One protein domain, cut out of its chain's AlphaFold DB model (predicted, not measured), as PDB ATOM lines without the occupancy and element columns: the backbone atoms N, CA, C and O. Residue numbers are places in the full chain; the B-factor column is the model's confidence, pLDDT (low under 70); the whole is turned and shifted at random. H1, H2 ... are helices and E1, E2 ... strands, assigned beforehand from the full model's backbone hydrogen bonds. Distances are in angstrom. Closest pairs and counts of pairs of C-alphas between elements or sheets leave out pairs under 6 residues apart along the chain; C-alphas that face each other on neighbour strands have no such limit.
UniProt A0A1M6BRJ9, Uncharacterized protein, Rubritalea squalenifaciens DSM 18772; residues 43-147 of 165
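Overview. This is residues 43 to 147 of the 165 residues of an uncharacterized protein of Rubritalea squalenifaciens DSM 18772 (UniProt A0A1M6BRJ9). The domain is a small closed barrel of eight antiparallel strands, with helix H1 packed on the outside at one end. The loop of residues 61 to 72 extends away at the opposite end. The printed part has 105 residues, with one named helix followed by eight named strands, H1 and then E1 to E8; the class is mostly strand, and the strands form a meander, each the antiparallel neighbour of the one before. The whole is compact, with a radius of gyration of the C-alphas of 13.4 A, and rounded, spanning 39 by 33 by 29 A.

Along the chain. The barrel's strands are E1, residues 56 to 60, 13.8 A long from first to last C-alpha; E2, residues 73 to 79, 20.0 A; E3, residues 83 to 89, 19.6 A; E4, residues 93 to 102, 27.1 A; E5, residues 107 to 111, 12.8 A; E6, residues 120 to 125, 15.2 A; E7, residues 128 to 133, 16.4 A; and E8, residues 139 to 142, 9.8 A. E4 bends by 53 degrees at residue 97. H1, residues 43 to 53, is 14.9 A long. C-alpha 43 is at (-13.528, 40.844, 12.255), C-alpha 56 at (-20.371, 37.205, 2.712) and C-alpha 142 at (-16.053, 31.106, 3.404).

Arrangement. Round the ring run E1 to E8 and back to E1. The hairpin E1 and E2 has N 76 and O 58 at 2.9 A, within hydrogen-bond range, as are the pairs that follow. The hairpin E2 and E3 has N 77 and O 85 at 2.8 A, and E3 and E4 has N 96 and O 86 at 2.8 A. E4 is staggered, pairing with E3 over residues 93 to 99 and with E5 over 99 to 102, where N 101 and O 109 are 2.9 A apart. E5 and E6 have N 108 and O 120 at 2.9 A, E6 and E7 have N 121 and O 132 at 2.8 A, and E7 and E8 have N 140 and O 131 at 2.8 A. E8 and E1 close the ring, with N 141 and O 59 at 3.0 A. H1 is on the barrel, outside it, at a height over the sheet of 7.4 A. H1 lies over none of the strands, but only just: 2 of its C-alphas fall on each of E1, E2 and E6. The closest C-alphas of H1 and E2 are those of Ile 50 and Tyr 79, 6.0 A apart; those of H1 and E6 are Glu 43 and Leu 122, 6.9 A. In H1 every O i to N i+4 pair is within hydrogen-bond range.

Size, cuts and confidence. The two C-alphas farthest apart, those of Ser 69 and Gln 104, are 41.2 A apart. The printed part has no cut; the link from E1 to E2, 12 residues, is long. Mean pLDDT of the printed part is 74.2; 26 residues are under 70, among them residues 61 to 72 and 141 to 147.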
ATOM      1  N   GLU A  43     -12.399  39.964  11.938       80.38
ATOM      2  CA  GLU A  43     -13.528  40.844  12.255       80.38
ATOM      3  C   GLU A  43     -13.530  42.110  11.403       80.38
ATOM      4  O   GLU A  43     -14.578  42.532  10.920       80.38
ATOM      5  N   ASN A  44     -12.360  42.729  11.230       79.19
ATOM      6  CA  ASN A  44     -12.215  43.934  10.422       79.19
ATOM      7  C   ASN A  44     -12.418  43.599   8.944       79.19
ATOM      8  O   ASN A  44     -13.129  44.324   8.258       79.19
ATOM      9  N   LEU A  45     -11.891  42.457   8.487       81.00
ATOM     10  CA  LEU A  45     -12.162  41.939   7.144       81.00
ATOM     11  C   LEU A  45     -13.651  41.600   6.954       81.00
ATOM     12  O   LEU A  45     -14.214  41.888   5.905       81.00
ATOM     13  N   PHE A  46     -14.312  41.019   7.959       84.44
ATOM     14  CA  PHE A  46     -15.747  40.734   7.910       84.44
ATOM     15  C   PHE A  46     -16.587  42.019   7.833       84.44
ATOM     16  O   PHE A  46     -17.474  42.114   6.987       84.44
ATOM     17  N   ARG A  47     -16.305  43.029   8.670       81.38
ATOM     18  CA  ARG A  47     -17.014  44.324   8.643       81.38
ATOM     19  C   ARG A  47     -16.839  45.027   7.299       81.38
ATOM     20  O   ARG A  47     -17.837  45.326   6.650       81.38
ATOM     21  N   ASP A  48     -15.593  45.175   6.851       81.75
ATOM     22  CA  ASP A  48     -15.226  45.788   5.569       81.75
ATOM     23  C   ASP A  48     -15.961  45.142   4.382       81.75
ATOM     24  O   ASP A  48     -16.534  45.835   3.540       81.75
ATOM     25  N   ARG A  49     -16.040  43.807   4.350       80.44
ATOM     26  CA  ARG A  49     -16.739  43.068   3.290       80.44
ATOM     27  C   ARG A  49     -18.258  43.232   3.324       80.44
ATOM     28  O   ARG A  49     -18.871  43.318   2.264       80.44
ATOM     29  N   ILE A  50     -18.888  43.304   4.498       81.75
ATOM     30  CA  ILE A  50     -20.329  43.597   4.569       81.75
ATOM     31  C   ILE A  50     -20.619  45.042   4.158       81.75
ATOM     32  O   ILE A  50     -21.583  45.288   3.433       81.75
ATOM     33  N   GLU A  51     -19.793  45.988   4.597       79.94
ATOM     34  CA  GLU A  51     -19.973  47.412   4.322       79.94
ATOM     35  C   GLU A  51     -19.773  47.738   2.830       79.94
ATOM     36  O   GLU A  51     -20.585  48.475   2.268       79.94
ATOM     37  N   ASN A  52     -18.782  47.126   2.164       78.44
ATOM     38  CA  ASN A  52     -18.433  47.424   0.767       78.44
ATOM     39  C   ASN A  52     -19.008  46.441  -0.276       78.44
ATOM     40  O   ASN A  52     -19.542  46.889  -1.287       78.44
ATOM     41  N   ASP A  53     -18.935  45.122  -0.051       73.56
ATOM     42  CA  ASP A  53     -19.362  44.098  -1.033       73.56
ATOM     43  C   ASP A  53     -20.794  43.581  -0.793       73.56
ATOM     44  O   ASP A  53     -21.313  42.749  -1.543       73.56
ATOM     45  N   HIS A  54     -21.446  44.059   0.271       69.56
ATOM     46  CA  HIS A  54     -22.836  43.791   0.661       69.56
ATOM     47  C   HIS A  54     -23.213  42.332   0.961       69.56
ATOM     48  O   HIS A  54     -24.342  42.096   1.403       69.56
ATOM     49  N   LYS A  55     -22.319  41.351   0.764       79.19
ATOM     50  CA  LYS A  55     -22.530  39.971   1.216       79.19
ATOM     51  C   LYS A  55     -21.251  39.197   1.522       79.19
ATOM     52  O   LYS A  55     -20.240  39.342   0.843       79.19
ATOM     53  N   ILE A  56     -21.348  38.281   2.485       80.44
ATOM     54  CA  ILE A  56     -20.371  37.205   2.712       80.44
ATOM     55  C   ILE A  56     -21.137  35.890   2.814       80.44
ATOM     56  O   ILE A  56     -22.223  35.856   3.397       80.44
ATOM     57  N   VAL A  57     -20.569  34.827   2.242       82.62
ATOM     58  CA  VAL A  57     -21.178  33.497   2.157       82.62
ATOM     59  C   VAL A  57     -20.278  32.456   2.813       82.62
ATOM     60  O   VAL A  57     -19.106  32.317   2.457       82.62
ATOM     61  N   PHE A  58     -20.847  31.689   3.738       80.50
ATOM     62  CA  PHE A  58     -20.204  30.527   4.347       80.50
ATOM     63  C   PHE A  58     -21.074  29.301   4.122       80.50
ATOM     64  O   PHE A  58     -22.257  29.338   4.460       80.50
ATOM     65  N   ALA A  59     -20.490  28.221   3.607       77.81
ATOM     66  CA  ALA A  59     -21.187  26.949   3.462       77.81
ATOM     67  C   ALA A  59     -20.535  25.866   4.326       77.81
ATOM     68  O   ALA A  59     -19.326  25.878   4.590       77.81
ATOM     69  N   ASP A  60     -21.360  24.933   4.784       74.81
ATOM     70  CA  ASP A  60     -20.907  23.750   5.501       74.81
ATOM     71  C   ASP A  60     -20.028  22.867   4.611       74.81
ATOM     72  O   ASP A  60     -20.396  22.566   3.479       74.81
ATOM     73  N   THR A  61     -18.877  22.426   5.121       66.12
ATOM     74  CA  THR A  61     -17.941  21.601   4.339       66.12
ATOM     75  C   THR A  61     -17.947  20.118   4.692       66.12
ATOM     76  O   THR A  61     -17.384  19.330   3.936       66.12
ATOM     77  N   LEU A  62     -18.632  19.703   5.765       60.66
ATOM     78  CA  LEU A  62     -18.775  18.283   6.112       60.66
ATOM     79  C   LEU A  62     -19.700  17.538   5.138       60.66
ATOM     80  O   LEU A  62     -19.553  16.331   4.959       60.66
ATOM     81  N   MET A  63     -20.608  18.259   4.472       54.84
ATOM     82  CA  MET A  63     -21.590  17.700   3.532       54.84
ATOM     83  C   MET A  63     -21.215  17.880   2.052       54.84
ATOM     84  O   MET A  63     -21.938  17.433   1.177       54.84
ATOM     85  N   VAL A  64     -20.078  18.504   1.729       50.69
ATOM     86  CA  VAL A  64     -19.685  18.775   0.325       50.69
ATOM     87  C   VAL A  64     -18.862  17.626  -0.291       50.69
ATOM     88  O   VAL A  64     -18.663  17.580  -1.503       50.69
ATOM     89  N   GLY A  65     -18.378  16.677   0.520       42.16
ATOM     90  CA  GLY A  65     -17.359  15.701   0.102       42.16
ATOM     91  C   GLY A  65     -17.805  14.260  -0.184       42.16
ATOM     92  O   GLY A  65     -17.000  13.500  -0.712       42.16
ATOM     93  N   ALA A  66     -19.027  13.839   0.169       40.66
ATOM     94  CA  ALA A  66     -19.340  12.404   0.320       40.66
ATOM     95  C   ALA A  66     -20.172  11.752  -0.812       40.66
ATOM     96  O   ALA A  66     -20.739  10.683  -0.608       40.66
ATOM     97  N   GLY A  67     -20.293  12.384  -1.987       39.19
ATOM     98  CA  GLY A  67     -20.820  11.761  -3.220       39.19
ATOM     99  C   GLY A  67     -22.253  11.186  -3.213       39.19
ATOM    100  O   GLY A  67     -22.608  10.498  -4.166       39.19
ATOM    101  N   GLY A  68     -23.066  11.432  -2.181       38.28
ATOM    102  CA  GLY A  68     -24.437  10.918  -2.046       38.28
ATOM    103  C   GLY A  68     -25.493  11.996  -2.292       38.28
ATOM    104  O   GLY A  68     -25.334  13.131  -1.867       38.28
ATOM    105  N   SER A  69     -26.599  11.653  -2.948       38.97
ATOM    106  CA  SER A  69     -27.601  12.603  -3.473       38.97
ATOM    107  C   SER A  69     -28.457  13.363  -2.439       38.97
ATOM    108  O   SER A  69     -29.404  14.033  -2.834       38.97
ATOM    109  N   ASN A  70     -28.166  13.256  -1.137       40.34
ATOM    110  CA  ASN A  70     -29.030  13.725  -0.043       40.34
ATOM    111  C   ASN A  70     -28.228  14.556   0.981       40.34
ATOM    112  O   ASN A  70     -28.046  14.127   2.122       40.34
ATOM    113  N   PHE A  71     -27.692  15.712   0.582       50.06
ATOM    114  CA  PHE A  71     -26.897  16.554   1.481       50.06
ATOM    115  C   PHE A  71     -27.705  17.666   2.137       50.06
ATOM    116  O   PHE A  71     -27.928  18.698   1.513       50.06
ATOM    117  N   ASP A  72     -28.011  17.481   3.426       62.09
ATOM    118  CA  ASP A  72     -28.452  18.533   4.351       62.09
ATOM    119  C   ASP A  72     -27.322  19.561   4.565       62.09
ATOM    120  O   ASP A  72     -26.573  19.517   5.548       62.09
ATOM    121  N   SER A  73     -27.156  20.478   3.613       72.12
ATOM    122  CA  SER A  73     -26.143  21.534   3.659       72.12
ATOM    123  C   SER A  73     -26.742  22.870   4.090       72.12
ATOM    124  O   SER A  73     -27.922  23.154   3.877       72.12
ATOM    125  N   ILE A  74     -25.919  23.696   4.738       77.06
ATOM    126  CA  ILE A  74     -26.325  24.998   5.266       77.06
ATOM    127  C   ILE A  74     -25.410  26.076   4.693       77.06
ATOM    128  O   ILE A  74     -24.184  25.946   4.744       77.06
ATOM    129  N   GLU A  75     -26.018  27.147   4.191       81.94
ATOM    130  CA  GLU A  75     -25.354  28.367   3.734       81.94
ATOM    131  C   GLU A  75     -25.802  29.553   4.596       81.94
ATOM    132  O   GLU A  75     -26.996  29.757   4.805       81.94
ATOM    133  N   PHE A  76     -24.856  30.365   5.068       84.12
ATOM    134  CA  PHE A  76     -25.127  31.633   5.744       84.12
ATOM    135  C   PHE A  76     -24.742  32.804   4.841       84.12
ATOM    136  O   PHE A  76     -23.567  32.960   4.503       84.12
ATOM    137  N   LEU A  77     -25.726  33.640   4.499       88.06
ATOM    138  CA  LEU A  77     -25.572  34.866   3.724       88.06
ATOM    139  C   LEU A  77     -25.772  36.077   4.639       88.06
ATOM    140  O   LEU A  77     -26.881  36.346   5.107       88.06
ATOM    141  N   PHE A  78     -24.697  36.812   4.888       87.62
ATOM    142  CA  PHE A  78     -24.698  38.020   5.717       87.62
ATOM    143  C   PHE A  78     -24.923  39.262   4.854       87.62
ATOM    144  O   PHE A  78     -24.445  39.299   3.727       87.62
ATOM    145  N   TYR A  79     -25.612  40.277   5.380       89.12
ATOM    146  CA  TYR A  79     -25.949  41.525   4.684       89.12
ATOM    147  C   TYR A  79     -25.786  42.749   5.608       89.12
ATOM    148  O   TYR A  79     -25.827  42.592   6.830       89.12
ATOM    149  N   PRO A  80     -25.674  43.979   5.063       84.50
ATOM    150  CA  PRO A  80     -25.688  45.213   5.849       84.50
ATOM    151  C   PRO A  80     -26.869  45.313   6.823       84.50
ATOM    152  O   PRO A  80     -27.949  44.770   6.582       84.50
ATOM    153  N   GLY A  81     -26.677  46.054   7.918       86.69
ATOM    154  CA  GLY A  81     -27.729  46.285   8.913       86.69
ATOM    155  C   GLY A  81     -28.065  45.056   9.765       86.69
ATOM    156  O   GLY A  81     -29.228  44.847  10.100       86.69
ATOM    157  N   SER A  82     -27.061  44.237  10.103       89.38
ATOM    158  CA  SER A  82     -27.197  43.077  11.002       89.38
ATOM    159  C   SER A  82     -28.155  41.979  10.516       89.38
ATOM    160  O   SER A  82     -28.637  41.188  11.327       89.38
ATOM    161  N   LYS A  83     -28.431  41.891   9.207       91.12
ATOM    162  CA  LYS A  83     -29.320  40.882   8.606       91.12
ATOM    163  C   LYS A  83     -28.544  39.646   8.142       91.12
ATOM    164  O   LYS A  83     -27.546  39.765   7.437       91.12
ATOM    165  N   VAL A  84     -29.054  38.454   8.443       91.12
ATOM    166  CA  VAL A  84     -28.546  37.182   7.899       91.12
ATOM    167  C   VAL A  84     -29.689  36.343   7.332       91.12
ATOM    168  O   VAL A  84     -30.799  36.338   7.866       91.12
ATOM    169  N   ILE A  85     -29.421  35.645   6.232       90.19
ATOM    170  CA  ILE A  85     -30.268  34.580   5.692       90.19
ATOM    171  C   ILE A  85     -29.494  33.274   5.842       90.19
ATOM    172  O   ILE A  85     -28.380  33.165   5.336       90.19
ATOM    173  N   MET A  86     -30.074  32.289   6.519       86.50
ATOM    174  CA  MET A  86     -29.584  30.917   6.474       86.50
ATOM    175  C   MET A  86     -30.430  30.130   5.481       86.50
ATOM    176  O   MET A  86     -31.652  30.091   5.618       86.50
ATOM    177  N   LYS A  87     -29.790  29.483   4.513       85.69
ATOM    178  CA  LYS A  87     -30.443  28.551   3.599       85.69
ATOM    179  C   LYS A  87     -30.107  27.135   4.012       85.69
ATOM    180  O   LYS A  87     -28.932  26.788   4.108       85.69
ATOM    181  N   SER A  88     -31.136  26.340   4.267       78.81
ATOM    182  CA  SER A  88     -31.010  24.896   4.407       78.81
ATOM    183  C   SER A  88     -31.337  24.269   3.061       78.81
ATOM    184  O   SER A  88     -32.458  24.413   2.578       78.81
ATOM    185  N   TYR A  89     -30.377  23.573   2.469       72.62
ATOM    186  CA  TYR A  89     -30.593  22.727   1.304       72.62
ATOM    187  C   TYR A  89     -30.707  21.299   1.821       72.62
ATOM    188  O   TYR A  89     -29.719  20.733   2.271       72.62
ATOM    189  N   ALA A  90     -31.924  20.766   1.831       66.19
ATOM    190  CA  ALA A  90     -32.236  19.385   2.192       66.19
ATOM    191  C   ALA A  90     -33.026  18.766   1.024       66.19
ATOM    192  O   ALA A  90     -32.724  19.031  -0.139       66.19
ATOM    193  N   TYR A  91     -34.114  18.042   1.300       54.81
ATOM    194  CA  TYR A  91     -35.119  17.665   0.290       54.81
ATOM    195  C   TYR A  91     -35.780  18.870  -0.422       54.81
ATOM    196  O   TYR A  91     -36.446  18.699  -1.439       54.81
ATOM    197  N   SER A  92     -35.620  20.083   0.112       61.56
ATOM    198  CA  SER A  92     -36.001  21.356  -0.507       61.56
ATOM    199  C   SER A  92     -35.081  22.485  -0.020       61.56
ATOM    200  O   SER A  92     -34.340  22.306   0.952       61.56
ATOM    201  N   ILE A  93     -35.128  23.654  -0.675       72.81
ATOM    202  CA  ILE A  93     -34.552  24.886  -0.113       72.81
ATOM    203  C   ILE A  93     -35.507  25.427   0.948       72.81
ATOM    204  O   ILE A  93     -36.686  25.654   0.663       72.81
ATOM    205  N   VAL A  94     -34.990  25.707   2.142       78.06
ATOM    206  CA  VAL A  94     -35.705  26.461   3.172       78.06
ATOM    207  C   VAL A  94     -34.868  27.664   3.600       78.06
ATOM    208  O   VAL A  94     -33.783  27.518   4.165       78.06
ATOM    209  N   ASP A  95     -35.395  28.859   3.338       86.00
ATOM    210  CA  ASP A  95     -34.779  30.133   3.709       86.00
ATOM    211  C   ASP A  95     -35.258  30.576   5.099       86.00
ATOM    212  O   ASP A  95     -36.454  30.742   5.359       86.00
ATOM    213  N   HIS A  96     -34.312  30.844   5.994       89.12
ATOM    214  CA  HIS A  96     -34.559  31.338   7.341       89.12
ATOM    215  C   HIS A  96     -33.916  32.715   7.527       89.12
ATOM    216  O   HIS A  96     -32.696  32.861   7.514       89.12
ATOM    217  N   SER A  97     -34.744  33.743   7.721       92.19
ATOM    218  CA  SER A  97     -34.267  35.089   8.061       92.19
ATOM    219  C   SER A  97     -33.932  35.203   9.544       92.19
ATOM    220  O   SER A  97     -34.671  34.700  10.394       92.19
ATOM    221  N   GLY A  98     -32.858  35.923   9.851       91.75
ATOM    222  CA  GLY A  98     -32.432  36.219  11.210       91.75
ATOM    223  C   GLY A  98     -31.562  37.467  11.294       91.75
ATOM    224  O   GLY A  98     -31.419  38.226  10.328       91.75
ATOM    225  N   THR A  99     -30.962  37.662  12.463       93.44
ATOM    226  CA  THR A  99     -30.001  38.734  12.728       93.44
ATOM    227  C   THR A  99     -28.648  38.179  13.157       93.44
ATOM    228  O   THR A  99     -28.532  37.029  13.583       93.44
ATOM    229  N   TYR A 100     -27.608  38.999  13.038       90.81
ATOM    230  CA  TYR A 100     -26.288  38.696  13.580       90.81
ATOM    231  C   TYR A 100     -25.716  39.890  14.348       90.81
ATOM    232  O   TYR A 100     -26.026  41.049  14.065       90.81
ATOM    233  N   GLN A 101     -24.845  39.599  15.306       90.50
ATOM    234  CA  GLN A 101     -24.068  40.591  16.041       90.50
ATOM    235  C   GLN A 101     -22.655  40.060  16.285       90.50
ATOM    236  O   GLN A 101     -22.474  38.877  16.566       90.50
ATOM    237  N   LEU A 102     -21.669  40.950  16.191       84.50
ATOM    238  CA  LEU A 102     -20.306  40.687  16.634       84.50
ATOM    239  C   LEU A 102     -20.125  41.358  17.997       84.50
ATOM    240  O   LEU A 102     -20.287  42.578  18.092       84.50
ATOM    241  N   ASP A 103     -19.855  40.569  19.033       82.69
ATOM    242  CA  ASP A 103     -19.771  41.055  20.411       82.69
ATOM    243  C   ASP A 103     -18.417  41.731  20.733       82.69
ATOM    244  O   ASP A 103     -17.550  41.910  19.873       82.69
ATOM    245  N   GLN A 104     -18.235  42.137  21.995       77.19
ATOM    246  CA  GLN A 104     -16.986  42.750  22.473       77.19
ATOM    247  C   GLN A 104     -15.795  41.773  22.486       77.19
ATOM    248  O   GLN A 104     -14.650  42.216  22.429       77.19
ATOM    249  N   ASN A 105     -16.061  40.464  22.533       74.12
ATOM    250  CA  ASN A 105     -15.070  39.388  22.523       74.12
ATOM    251  C   ASN A 105     -14.770  38.872  21.108       74.12
ATOM    252  O   ASN A 105     -14.025  37.906  20.972       74.12
ATOM    253  N   GLN A 106     -15.319  39.518  20.069       70.75
ATOM    254  CA  GLN A 106     -15.161  39.139  18.661       70.75
ATOM    255  C   GLN A 106     -15.881  37.821  18.295       70.75
ATOM    256  O   GLN A 106     -15.589  37.196  17.276       70.75
ATOM    257  N   GLU A 107     -16.885  37.420  19.079       80.00
ATOM    258  CA  GLU A 107     -17.739  36.264  18.800       80.00
ATOM    259  C   GLU A 107     -18.984  36.661  17.991       80.00
ATOM    260  O   GLU A 107     -19.640  37.673  18.260       80.00
ATOM    261  N   LEU A 108     -19.328  35.848  16.987       84.88
ATOM    262  CA  LEU A 108     -20.461  36.084  16.098       84.88
ATOM    263  C   LEU A 108     -21.694  35.332  16.612       84.88
ATOM    264  O   LEU A 108     -21.895  34.144  16.346       84.88
ATOM    265  N   THR A 109     -22.574  36.045  17.307       87.19
ATOM    266  CA  THR A 109     -23.894  35.494  17.631       87.19
ATOM    267  C   THR A 109     -24.807  35.634  16.419       87.19
ATOM    268  O   THR A 109     -25.008  36.738  15.912       87.19
ATOM    269  N   ILE A 110     -25.385  34.517  15.979       88.19
ATOM    270  CA  ILE A 110     -26.442  34.465  14.966       88.19
ATOM    271  C   ILE A 110     -27.743  34.104  15.674       88.19
ATOM    272  O   ILE A 110     -27.779  33.139  16.431       88.19
ATOM    273  N   HIS A 111     -28.810  34.854  15.415       89.62
ATOM    274  CA  HIS A 111     -30.138  34.558  15.936       89.62
ATOM    275  C   HIS A 111     -31.131  34.355  14.794       89.62
ATOM    276  O   HIS A 111     -31.391  35.267  14.008       89.62
ATOM    277  N   ILE A 112     -31.725  33.163  14.728       88.94
ATOM    278  CA  ILE A 112     -32.779  32.819  13.773       88.94
ATOM    279  C   ILE A 112     -34.018  32.406  14.578       88.94
ATOM    280  O   ILE A 112     -33.974  31.374  15.240       88.94
ATOM    281  N   PRO A 113     -35.150  33.138  14.533       82.00
ATOM    282  CA  PRO A 113     -36.257  32.947  15.485       82.00
ATOM    283  C   PRO A 113     -36.912  31.555  15.536       82.00
ATOM    284  O   PRO A 113     -37.710  31.290  16.430       82.00
ATOM    285  N   LYS A 114     -36.630  30.683  14.560       78.25
ATOM    286  CA  LYS A 114     -37.160  29.311  14.466       78.25
ATOM    287  C   LYS A 114     -36.092  28.220  14.620       78.25
ATOM    288  O   LYS A 114     -36.431  27.048  14.509       78.25
ATOM    289  N   ILE A 115     -34.822  28.588  14.809       76.00
ATOM    290  CA  ILE A 115     -33.694  27.654  14.882       76.00
ATOM    291  C   ILE A 115     -32.737  28.128  15.969       76.00
ATOM    292  O   ILE A 115     -32.166  29.212  15.869       76.00
ATOM    293  N   ASP A 116     -32.520  27.284  16.971       70.50
ATOM    294  CA  ASP A 116     -31.437  27.490  17.924       70.50
ATOM    295  C   ASP A 116     -30.105  27.123  17.250       70.50
ATOM    296  O   ASP A 116     -29.827  25.951  16.980       70.50
ATOM    297  N   ILE A 117     -29.322  28.141  16.884       70.12
ATOM    298  CA  ILE A 117     -28.018  27.978  16.235       70.12
ATOM    299  C   ILE A 117     -26.934  28.208  17.292       70.12
ATOM    300  O   ILE A 117     -26.933  29.259  17.934       70.12
ATOM    301  N   PRO A 118     -25.987  27.267  17.471       71.19
ATOM    302  CA  PRO A 118     -24.906  27.427  18.437       71.19
ATOM    303  C   PRO A 118     -24.046  28.651  18.108       71.19
ATOM    304  O   PRO A 118     -23.807  28.947  16.936       71.19
ATOM    305  N   THR A 119     -23.517  29.318  19.139       80.94
ATOM    306  CA  THR A 119     -22.612  30.468  18.985       80.94
ATOM    307  C   THR A 119     -21.476  30.151  18.016       80.94
ATOM    308  O   THR A 119     -20.752  29.160  18.188       80.94
ATOM    309  N   LEU A 120     -21.307  31.010  17.011       84.62
ATOM    310  CA  LEU A 120     -20.241  30.899  16.029       84.62
ATOM    311  C   LEU A 120     -19.122  31.895  16.344       84.62
ATOM    312  O   LEU A 120     -19.318  32.949  16.943       84.62
ATOM    313  N   VAL A 121     -17.915  31.546  15.932       83.44
ATOM    314  CA  VAL A 121     -16.717  32.364  16.075       83.44
ATOM    315  C   VAL A 121     -16.152  32.565  14.677       83.44
ATOM    316  O   VAL A 121     -15.964  31.595  13.937       83.44
ATOM    317  N   LEU A 122     -15.910  33.822  14.305       83.50
ATOM    318  CA  LEU A 122     -15.157  34.146  13.098       83.50
ATOM    319  C   LEU A 122     -13.686  33.799  13.330       83.50
ATOM    320  O   LEU A 122     -13.134  34.032  14.402       83.50
ATOM    321  N   ALA A 123     -13.043  33.218  12.328       79.69
ATOM    322  CA  ALA A 123     -11.605  33.004  12.336       79.69
ATOM    323  C   ALA A 123     -11.032  33.161  10.926       79.69
ATOM    324  O   ALA A 123     -11.764  33.233   9.936       79.69
ATOM    325  N   TYR A 124      -9.706  33.217  10.849       71.38
ATOM    326  CA  TYR A 124      -8.959  33.302   9.602       71.38
ATOM    327  C   TYR A 124      -8.090  32.050   9.448       71.38
ATOM    328  O   TYR A 124      -7.295  31.747  10.337       71.38
ATOM    329  N   ASP A 125      -8.243  31.326   8.339       68.31
ATOM    330  CA  ASP A 125      -7.364  30.216   7.945       68.31
ATOM    331  C   ASP A 125      -6.649  30.599   6.647       68.31
ATOM    332  O   ASP A 125      -7.263  30.609   5.580       68.31
ATOM    333  N   LYS A 126      -5.353  30.922   6.757       71.19
ATOM    334  CA  LYS A 126      -4.427  31.326   5.675       71.19
ATOM    335  C   LYS A 126      -4.869  32.541   4.857       71.19
ATOM    336  O   LYS A 126      -4.253  33.593   4.954       71.19
ATOM    337  N   ASP A 127      -5.877  32.351   4.017       69.81
ATOM    338  CA  ASP A 127      -6.376  33.259   2.988       69.81
ATOM    339  C   ASP A 127      -7.889  33.521   3.103       69.81
ATOM    340  O   ASP A 127      -8.404  34.429   2.448       69.81
ATOM    341  N   ARG A 128      -8.616  32.761   3.938       71.00
ATOM    342  CA  ARG A 128     -10.086  32.776   3.996       71.00
ATOM    343  C   ARG A 128     -10.632  33.033   5.396       71.00
ATOM    344  O   ARG A 128     -10.105  32.542   6.394       71.00
ATOM    345  N   LEU A 129     -11.768  33.728   5.449       76.94
ATOM    346  CA  LEU A 129     -12.640  33.694   6.618       76.94
ATOM    347  C   LEU A 129     -13.265  32.299   6.752       76.94
ATOM    348  O   LEU A 129     -13.681  31.689   5.762       76.94
ATOM    349  N   ILE A 130     -13.383  31.832   7.989       82.19
ATOM    350  CA  ILE A 130     -14.170  30.659   8.373       82.19
ATOM    351  C   ILE A 130     -15.104  31.031   9.527       82.19
ATOM    352  O   ILE A 130     -14.782  31.894  10.346       82.19
ATOM    353  N   LEU A 131     -16.247  30.356   9.603       81.38
ATOM    354  CA  LEU A 131     -17.086  30.318  10.793       81.38
ATOM    355  C   LEU A 131     -16.909  28.958  11.453       81.38
ATOM    356  O   LEU A 131     -17.072  27.931  10.803       81.38
ATOM    357  N   LYS A 132     -16.627  28.934  12.748       81.44
ATOM    358  CA  LYS A 132     -16.569  27.696  13.537       81.44
ATOM    359  C   LYS A 132     -17.550  27.770  14.693       81.44
ATOM    360  O   LYS A 132     -17.762  28.847  15.244       81.44
ATOM    361  N   ARG A 133     -18.140  26.644  15.094       82.56
ATOM    362  CA  ARG A 133     -18.851  26.578  16.380       82.56
ATOM    363  C   ARG A 133     -17.864  26.854  17.511       82.56
ATOM    364  O   ARG A 133     -16.730  26.377  17.468       82.56
ATOM    365  N   LYS A 134     -18.308  27.560  18.552       78.12
ATOM    366  CA  LYS A 134     -17.494  27.835  19.748       78.12
ATOM    367  C   LYS A 134     -17.008  26.562  20.463       78.12
ATOM    368  O   LYS A 134     -15.948  26.576  21.076       78.12
ATOM    369  N   ASP A 135     -17.752  25.463  20.344       78.56
ATOM    370  CA  ASP A 135     -17.395  24.134  20.868       78.56
ATOM    371  C   ASP A 135     -16.386  23.345  20.005       78.56
ATOM    372  O   ASP A 135     -15.946  22.273  20.413       78.56
ATOM    373  N   GLY A 136     -16.010  23.852  18.825       72.62
ATOM    374  CA  GLY A 136     -15.069  23.201  17.909       72.62
ATOM    375  C   GLY A 136     -15.626  22.009  17.118       72.62
ATOM    376  O   GLY A 136     -14.872  21.377  16.386       72.62
ATOM    377  N   LEU A 137     -16.923  21.690  17.218       69.25
ATOM    378  CA  LEU A 137     -17.499  20.475  16.619       69.25
ATOM    379  C   LEU A 137     -17.882  20.608  15.130       69.25
ATOM    380  O   LEU A 137     -18.252  19.613  14.510       69.25
ATOM    381  N   ARG A 138     -17.867  21.819  14.552       71.19
ATOM    382  CA  ARG A 138     -18.264  22.071  13.149       71.19
ATOM    383  C   ARG A 138     -17.674  23.376  12.624       71.19
ATOM    384  O   ARG A 138     -17.638  24.368  13.355       71.19
ATOM    385  N   GLU A 139     -17.295  23.383  11.348       70.81
ATOM    386  CA  GLU A 139     -16.760  24.553  10.643       70.81
ATOM    387  C   GLU A 139     -17.426  24.741   9.269       70.81
ATOM    388  O   GLU A 139     -17.583  23.797   8.489       70.81
ATOM    389  N   PHE A 140     -17.768  25.989   8.964       74.19
ATOM    390  CA  PHE A 140     -18.319  26.468   7.703       74.19
ATOM    391  C   PHE A 140     -17.254  27.344   7.041       74.19
ATOM    392  O   PHE A 140     -16.765  28.307   7.642       74.19
ATOM    393  N   LYS A 141     -16.852  27.018   5.813       67.00
ATOM    394  CA  LYS A 141     -15.751  27.725   5.143       67.00
ATOM    395  C   LYS A 141     -16.321  28.832   4.265       67.00
ATOM    396  O   LYS A 141     -17.353  28.645   3.623       67.00
ATOM    397  N   GLY A 142     -15.666  29.994   4.263       54.84
ATOM    398  CA  GLY A 142     -16.053  31.106   3.404       54.84
ATOM    399  C   GLY A 142     -15.828  30.746   1.938       54.84
ATOM    400  O   GLY A 142     -14.686  30.515   1.529       54.84
ATOM    401  N   TYR A 143     -16.902  30.703   1.152       58.62
ATOM    402  CA  TYR A 143     -16.826  30.526  -0.296       58.62
ATOM    403  C   TYR A 143     -16.836  31.905  -0.949       58.62
ATOM    404  O   TYR A 143     -17.883  32.495  -1.202       58.62
ATOM    405  N   TRP A 144     -15.637  32.419  -1.221       50.69
ATOM    406  CA  TRP A 144     -15.441  33.721  -1.867       50.69
ATOM    407  C   TRP A 144     -15.933  33.757  -3.319       50.69
ATOM    408  O   TRP A 144     -16.235  34.830  -3.829       50.69
ATOM    409  N   ASN A 145     -16.091  32.584  -3.940       38.19
ATOM    410  CA  ASN A 145     -16.834  32.386  -5.177       38.19
ATOM    411  C   ASN A 145     -17.922  31.332  -4.928       38.19
ATOM    412  O   ASN A 145     -17.604  30.152  -4.759       38.19
ATOM    413  N   ILE A 146     -19.200  31.727  -4.977       35.41
ATOM    414  CA  ILE A 146     -20.241  30.788  -5.413       35.41
ATOM    415  C   ILE A 146     -20.007  30.608  -6.913       35.41
ATOM    416  O   ILE A 146     -20.349  31.489  -7.703       35.41
ATOM    417  N   TYR A 147     -19.392  29.495  -7.304       32.84
ATOM    418  CA  TYR A 147     -19.371  29.096  -8.707       32.84
ATOM    419  C   TYR A 147     -20.808  28.754  -9.139       32.84
ATOM    420  O   TYR A 147     -21.470  27.993  -8.427       32.84
TER     421      TYR A 147